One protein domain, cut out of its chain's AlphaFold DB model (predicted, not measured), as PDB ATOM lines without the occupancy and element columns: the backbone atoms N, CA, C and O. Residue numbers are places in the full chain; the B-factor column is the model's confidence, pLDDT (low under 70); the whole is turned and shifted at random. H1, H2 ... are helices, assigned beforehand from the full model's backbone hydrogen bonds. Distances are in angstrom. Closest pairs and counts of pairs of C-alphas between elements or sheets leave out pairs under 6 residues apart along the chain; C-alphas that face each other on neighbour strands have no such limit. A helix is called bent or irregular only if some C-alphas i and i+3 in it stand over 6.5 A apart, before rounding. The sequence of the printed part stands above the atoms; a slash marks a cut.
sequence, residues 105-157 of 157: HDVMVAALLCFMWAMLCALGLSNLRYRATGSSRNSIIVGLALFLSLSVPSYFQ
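Overview. This is residues 105 to 157 of the 157 residues of an uncharacterized protein of Zea mays (UniProt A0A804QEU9). Two long helices, H1 and then H2, make a narrow, open V, joined at its point by a tight link and with most of each arm free of the other. The V is flat, its C-alphas spanning 47 by 30 by 6 A. The printed part has 53 residues with two named helices and no named strand, class all helix; it is only just loose, close to extended, with a radius of gyration of the C-alphas of 14.8 A.

Along the chain. H1, residues 106 to 131, begins at C-alpha 106 (166.614, 113.456, 145.574) and is 38.2 A long. H2, residues 136 to 155, is 27.6 A long and ends at C-alpha 155 (179.152, 88.108, 150.394). H2 is neither bent nor irregular, but only just: C-alphas 150 and 153 are 6.2 A apart.

Arrangement. H1 and H2 are close but not clearly touching; their closest C-alphas, of Arg 131 and Asn 138, are 7.9 A apart. They run opposite ways at a shallow tilt of 24 degrees. Of the O i to N i+4 pairs, 20 of 22 in H1 and 14 of 16 in H2 are within hydrogen-bond range.

Size, cuts and confidence. The C-alphas farthest apart, of His 105 and Ser 135, are 46.6 A apart. Residues 105 to 124 and 143 to 157 stand free. The printed part has no cut; pLDDT is under 70 at residues 130 to 133 and 157.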
ATOM      1  N   HIS A 105     165.246 117.809 143.879       92.75
ATOM      2  CA  HIS A 105     164.858 116.403 143.824       92.75
ATOM      3  C   HIS A 105     165.991 115.473 144.280       92.75
ATOM      4  O   HIS A 105     167.131 115.612 143.829       92.75
ATOM      5  N   ASP A 106     165.651 114.438 145.052       90.38
ATOM      6  CA  ASP A 106     166.614 113.456 145.574       90.38
ATOM      7  C   ASP A 106     167.439 112.775 144.474       90.38
ATOM      8  O   ASP A 106     168.620 112.482 144.655       90.38
ATOM      9  N   VAL A 107     166.850 112.575 143.289       92.94
ATOM     10  CA  VAL A 107     167.544 111.989 142.132       92.94
ATOM     11  C   VAL A 107     168.729 112.858 141.688       92.94
ATOM     12  O   VAL A 107     169.782 112.332 141.328       92.94
ATOM     13  N   MET A 108     168.592 114.187 141.751       93.44
ATOM     14  CA  MET A 108     169.683 115.108 141.419       93.44
ATOM     15  C   MET A 108     170.781 115.060 142.482       93.44
ATOM     16  O   MET A 108     171.962 115.025 142.140       93.44
ATOM     17  N   VAL A 109     170.400 114.999 143.762       90.62
ATOM     18  CA  VAL A 109     171.344 114.881 144.883       90.62
ATOM     19  C   VAL A 109     172.149 113.583 144.775       90.62
ATOM     20  O   VAL A 109     173.374 113.607 144.884       90.62
ATOM     21  N   ALA A 110     171.493 112.462 144.469       91.00
ATOM     22  CA  ALA A 110     172.153 111.173 144.269       91.00
ATOM     23  C   ALA A 110     173.133 111.191 143.079       91.00
ATOM     24  O   ALA A 110     174.233 110.642 143.178       91.00
ATOM     25  N   ALA A 111     172.774 111.852 141.973       93.00
ATOM     26  CA  ALA A 111     173.654 111.991 140.813       93.00
ATOM     27  C   ALA A 111     174.912 112.821 141.129       93.00
ATOM     28  O   ALA A 111     176.020 112.422 140.762       93.00
ATOM     29  N   LEU A 112     174.759 113.935 141.851       90.88
ATOM     30  CA  LEU A 112     175.885 114.759 142.308       90.88
ATOM     31  C   LEU A 112     176.795 113.979 143.261       90.88
ATOM     32  O   LEU A 112     178.014 113.976 143.093       90.88
ATOM     33  N   LEU A 113     176.202 113.247 144.204       89.56
ATOM     34  CA  LEU A 113     176.937 112.409 145.143       89.56
ATOM     35  C   LEU A 113     177.749 111.323 144.417       89.56
ATOM     36  O   LEU A 113     178.909 111.093 144.749       89.56
ATOM     37  N   CYS A 114     177.175 110.690 143.389       91.62
ATOM     38  CA  CYS A 114     177.877 109.717 142.548       91.62
ATOM     39  C   CYS A 114     179.119 110.329 141.884       91.62
ATOM     40  O   CYS A 114     180.201 109.738 141.916       91.62
ATOM     41  N   PHE A 115     178.992 111.542 141.339       89.81
ATOM     42  CA  PHE A 115     180.115 112.255 140.734       89.81
ATOM     43  C   PHE A 115     181.207 112.596 141.761       89.81
ATOM     44  O   PHE A 115     182.395 112.418 141.484       89.81
ATOM     45  N   MET A 116     180.818 113.005 142.971       87.06
ATOM     46  CA  MET A 116     181.750 113.287 144.063       87.06
ATOM     47  C   MET A 116     182.542 112.036 144.480       87.06
ATOM     48  O   MET A 116     183.771 112.084 144.572       87.06
ATOM     49  N   TRP A 117     181.874 110.891 144.654       87.31
ATOM     50  CA  TRP A 117     182.550 109.622 144.955       87.31
ATOM     51  C   TRP A 117     183.458 109.158 143.812       87.31
ATOM     52  O   TRP A 117     184.556 108.662 144.062       87.31
ATOM     53  N   ALA A 118     183.048 109.356 142.557       89.62
ATOM     54  CA  ALA A 118     183.880 109.043 141.399       89.62
ATOM     55  C   ALA A 118     185.168 109.884 141.378       89.62
ATOM     56  O   ALA A 118     186.247 109.343 141.122       89.62
ATOM     57  N   MET A 119     185.084 111.179 141.705       85.31
ATOM     58  CA  MET A 119     186.263 112.039 141.857       85.31
ATOM     59  C   MET A 119     187.167 111.582 143.007       85.31
ATOM     60  O   MET A 119     188.384 111.520 142.826       85.31
ATOM     61  N   LEU A 120     186.599 111.187 144.151       85.81
ATOM     62  CA  LEU A 120     187.365 110.641 145.276       85.81
ATOM     63  C   LEU A 120     188.144 109.377 144.872       85.81
ATOM     64  O   LEU A 120     189.351 109.279 145.100       85.81
ATOM     65  N   CYS A 121     187.476 108.441 144.190       87.81
ATOM     66  CA  CYS A 121     188.102 107.241 143.634       87.81
ATOM     67  C   CYS A 121     189.214 107.589 142.633       87.81
ATOM     68  O   CYS A 121     190.305 107.016 142.698       87.81
ATOM     69  N   ALA A 122     188.977 108.548 141.733       85.69
ATOM     70  CA  ALA A 122     189.967 108.988 140.753       85.69
ATOM     71  C   ALA A 122     191.215 109.592 141.419       85.69
ATOM     72  O   ALA A 122     192.342 109.283 141.011       85.69
ATOM     73  N   LEU A 123     191.039 110.403 142.467       82.56
ATOM     74  CA  LEU A 123     192.144 110.956 143.248       82.56
ATOM     75  C   LEU A 123     192.922 109.846 143.970       82.56
ATOM     76  O   LEU A 123     194.155 109.822 143.915       82.56
ATOM     77  N   GLY A 124     192.224 108.886 144.582       83.25
ATOM     78  CA  GLY A 124     192.828 107.715 145.222       83.25
ATOM     79  C   GLY A 124     193.698 106.901 144.258       83.25
ATOM     80  O   GLY A 124     194.882 106.676 144.523       83.25
ATOM     81  N   LEU A 125     193.159 106.535 143.090       85.31
ATOM     82  CA  LEU A 125     193.897 105.804 142.051       85.31
ATOM     83  C   LEU A 125     195.083 106.604 141.496       85.31
ATOM     84  O   LEU A 125     196.148 106.040 141.231       85.31
ATOM     85  N   SER A 126     194.934 107.919 141.343       81.69
ATOM     86  CA  SER A 126     196.017 108.785 140.868       81.69
ATOM     87  C   SER A 126     197.183 108.829 141.856       81.69
ATOM     88  O   SER A 126     198.340 108.759 141.441       81.69
ATOM     89  N   ASN A 127     196.905 108.844 143.162       78.69
ATOM     90  CA  ASN A 127     197.936 108.761 144.198       78.69
ATOM     91  C   ASN A 127     198.663 107.405 144.199       78.69
ATOM     92  O   ASN A 127     199.877 107.352 144.418       78.69
ATOM     93  N   LEU A 128     197.959 106.310 143.892       79.56
ATOM     94  CA  LEU A 128     198.562 104.979 143.778       79.56
ATOM     95  C   LEU A 128     199.585 104.899 142.641       79.56
ATOM     96  O   LEU A 128     200.610 104.235 142.800       79.56
ATOM     97  N   ARG A 129     199.378 105.622 141.530       71.94
ATOM     98  CA  ARG A 129     200.341 105.654 140.412       71.94
ATOM     99  C   ARG A 129     201.724 106.138 140.833       71.94
ATOM    100  O   ARG A 129     202.696 105.665 140.258       71.94
ATOM    101  N   TYR A 130     201.832 107.011 141.834       66.62
ATOM    102  CA  TYR A 130     203.121 107.527 142.309       66.62
ATOM    103  C   TYR A 130     203.865 106.583 143.264       66.62
ATOM    104  O   TYR A 130     205.070 106.737 143.437       66.62
ATOM    105  N   ARG A 131     203.178 105.625 143.909       63.19
ATOM    106  CA  ARG A 131     203.792 104.748 144.929       63.19
ATOM    107  C   ARG A 131     203.757 103.254 144.607       63.19
ATOM    108  O   ARG A 131     204.569 102.511 145.153       63.19
ATOM    109  N   ALA A 132     202.833 102.789 143.766       64.50
ATOM    110  CA  ALA A 132     202.677 101.374 143.413       64.50
ATOM    111  C   ALA A 132     203.404 100.969 142.120       64.50
ATOM    112  O   ALA A 132     203.628  99.784 141.888       64.50
ATOM    113  N   THR A 133     203.823 101.927 141.294       61.38
ATOM    114  CA  THR A 133     204.579 101.644 140.069       61.38
ATOM    115  C   THR A 133     206.022 101.264 140.416       61.38
ATOM    116  O   THR A 133     206.807 102.082 140.881       61.38
ATOM    117  N   GLY A 134     206.373  99.986 140.230       70.38
ATOM    118  CA  GLY A 134     207.757  99.497 140.342       70.38
ATOM    119  C   GLY A 134     207.993  98.349 141.329       70.38
ATOM    120  O   GLY A 134     209.051  97.730 141.275       70.38
ATOM    121  N   SER A 135     207.031  97.999 142.192       81.19
ATOM    122  CA  SER A 135     207.162  96.855 143.110       81.19
ATOM    123  C   SER A 135     205.924  95.963 143.079       81.19
ATOM    124  O   SER A 135     204.836  96.393 143.462       81.19
ATOM    125  N   SER A 136     206.102  94.695 142.688       83.81
ATOM    126  CA  SER A 136     205.034  93.681 142.658       83.81
ATOM    127  C   SER A 136     204.322  93.541 144.007       83.81
ATOM    128  O   SER A 136     203.103  93.398 144.049       83.81
ATOM    129  N   ARG A 137     205.061  93.678 145.116       87.56
ATOM    130  CA  ARG A 137     204.516  93.637 146.479       87.56
ATOM    131  C   ARG A 137     203.460  94.717 146.715       87.56
ATOM    132  O   ARG A 137     202.414  94.418 147.275       87.56
ATOM    133  N   ASN A 138     203.720  95.960 146.301       86.81
ATOM    134  CA  ASN A 138     202.776  97.053 146.538       86.81
ATOM    135  C   ASN A 138     201.515  96.893 145.676       86.81
ATOM    136  O   ASN A 138     200.404  97.072 146.165       86.81
ATOM    137  N   SER A 139     201.675  96.457 144.424       85.19
ATOM    138  CA  SER A 139     200.544  96.167 143.536       85.19
ATOM    139  C   SER A 139     199.649  95.040 144.062       85.19
ATOM    140  O   SER A 139     198.430  95.161 143.988       85.19
ATOM    141  N   ILE A 140     200.227  93.976 144.637       89.69
ATOM    142  CA  ILE A 140     199.457  92.876 145.247       89.69
ATOM    143  C   ILE A 140     198.669  93.367 146.466       89.69
ATOM    144  O   ILE A 140     197.491  93.044 146.587       89.69
ATOM    145  N   ILE A 141     199.282  94.168 147.347       89.88
ATOM    146  CA  ILE A 141     198.606  94.706 148.543       89.88
ATOM    147  C   ILE A 141     197.406  95.571 148.142       89.88
ATOM    148  O   ILE A 141     196.311  95.394 148.672       89.88
ATOM    149  N   VAL A 142     197.596  96.475 147.179       89.19
ATOM    150  CA  VAL A 142     196.528  97.344 146.669       89.19
ATOM    151  C   VAL A 142     195.427  96.526 145.992       89.19
ATOM    152  O   VAL A 142     194.249  96.746 146.263       89.19
ATOM    153  N   GLY A 143     195.794  95.561 145.144       88.44
ATOM    154  CA  GLY A 143     194.839  94.692 144.456       88.44
ATOM    155  C   GLY A 143     193.998  93.859 145.424       88.44
ATOM    156  O   GLY A 143     192.778  93.803 145.282       88.44
ATOM    157  N   LEU A 144     194.626  93.276 146.450       91.50
ATOM    158  CA  LEU A 144     193.931  92.517 147.490       91.50
ATOM    159  C   LEU A 144     192.984  93.407 148.306       91.50
ATOM    160  O   LEU A 144     191.859  92.999 148.581       91.50
ATOM    161  N   ALA A 145     193.410  94.622 148.665       91.06
ATOM    162  CA  ALA A 145     192.573  95.570 149.399       91.06
ATOM    163  C   ALA A 145     191.318  95.969 148.602       91.06
ATOM    164  O   ALA A 145     190.218  95.957 149.155       91.06
ATOM    165  N   LEU A 146     191.461  96.257 147.303       90.44
ATOM    166  CA  LEU A 146     190.329  96.570 146.422       90.44
ATOM    167  C   LEU A 146     189.391  95.371 146.245       90.44
ATOM    168  O   LEU A 146     188.176  95.533 146.316       90.44
ATOM    169  N   PHE A 147     189.947  94.170 146.059       91.50
ATOM    170  CA  PHE A 147     189.162  92.942 145.939       91.50
ATOM    171  C   PHE A 147     188.328  92.690 147.199       91.50
ATOM    172  O   PHE A 147     187.110  92.576 147.117       91.50
ATOM    173  N   LEU A 148     188.955  92.693 148.378       92.69
ATOM    174  CA  LEU A 148     188.249  92.483 149.643       92.69
ATOM    175  C   LEU A 148     187.204  93.574 149.906       92.69
ATOM    176  O   LEU A 148     186.101  93.255 150.346       92.69
ATOM    177  N   SER A 149     187.509  94.837 149.592       90.06
ATOM    178  CA  SER A 149     186.572  95.951 149.775       90.06
ATOM    179  C   SER A 149     185.288  95.805 148.955       90.06
ATOM    180  O   SER A 149     184.255  96.307 149.386       90.06
ATOM    181  N   LEU A 150     185.338  95.156 147.787       89.75
ATOM    182  CA  LEU A 150     184.173  94.939 146.921       89.75
ATOM    183  C   LEU A 150     183.496  93.585 147.178       89.75
ATOM    184  O   LEU A 150     182.273  93.481 147.122       89.75
ATOM    185  N   SER A 151     184.276  92.543 147.475       91.06
ATOM    186  CA  SER A 151     183.771  91.177 147.648       91.06
ATOM    187  C   SER A 151     183.139  90.927 149.014       91.06
ATOM    188  O   SER A 151     182.139  90.219 149.087       91.06
ATOM    189  N   VAL A 152     183.684  91.500 150.094       90.62
ATOM    190  CA  VAL A 152     183.160  91.281 151.453       90.62
ATOM    191  C   VAL A 152     181.723  91.802 151.600       90.62
ATOM    192  O   VAL A 152     180.883  91.026 152.050       90.62
ATOM    193  N   PRO A 153     181.382  93.041 151.187       87.19
ATOM    194  CA  PRO A 153     180.000  93.519 151.267       87.19
ATOM    195  C   PRO A 153     179.019  92.664 150.456       87.19
ATOM    196  O   PRO A 153     177.926  92.391 150.931       87.19
ATOM    197  N   SER A 154     179.432  92.199 149.272       87.38
ATOM    198  CA  SER A 154     178.610  91.356 148.391       87.38
ATOM    199  C   SER A 154     178.364  89.950 148.959       87.38
ATOM    200  O   SER A 154     177.325  89.355 148.706       87.38
ATOM    201  N   TYR A 155     179.297  89.419 149.755       88.00
ATOM    202  CA  TYR A 155     179.152  88.108 150.394       88.00
ATOM    203  C   TYR A 155     178.199  88.115 151.599       88.00
ATOM    204  O   TYR A 155     177.557  87.105 151.876       88.00
ATOM    205  N   PHE A 156     178.138  89.227 152.338       83.06
ATOM    206  CA  PHE A 156     177.294  89.377 153.532       83.06
ATOM    207  C   PHE A 156     175.946  90.076 153.257       83.06
ATOM    208  O   PHE A 156     175.205  90.335 154.208       83.06
ATOM    209  N   GLN A 157     175.654  90.395 151.992       62.69
ATOM    210  CA  GLN A 157     174.339  90.838 151.510       62.69
ATOM    211  C   GLN A 157     173.418  89.647 151.246       62.69
ATOM    212  O   GLN A 157     172.205  89.812 151.499       62.69
TER     213      GLN A 157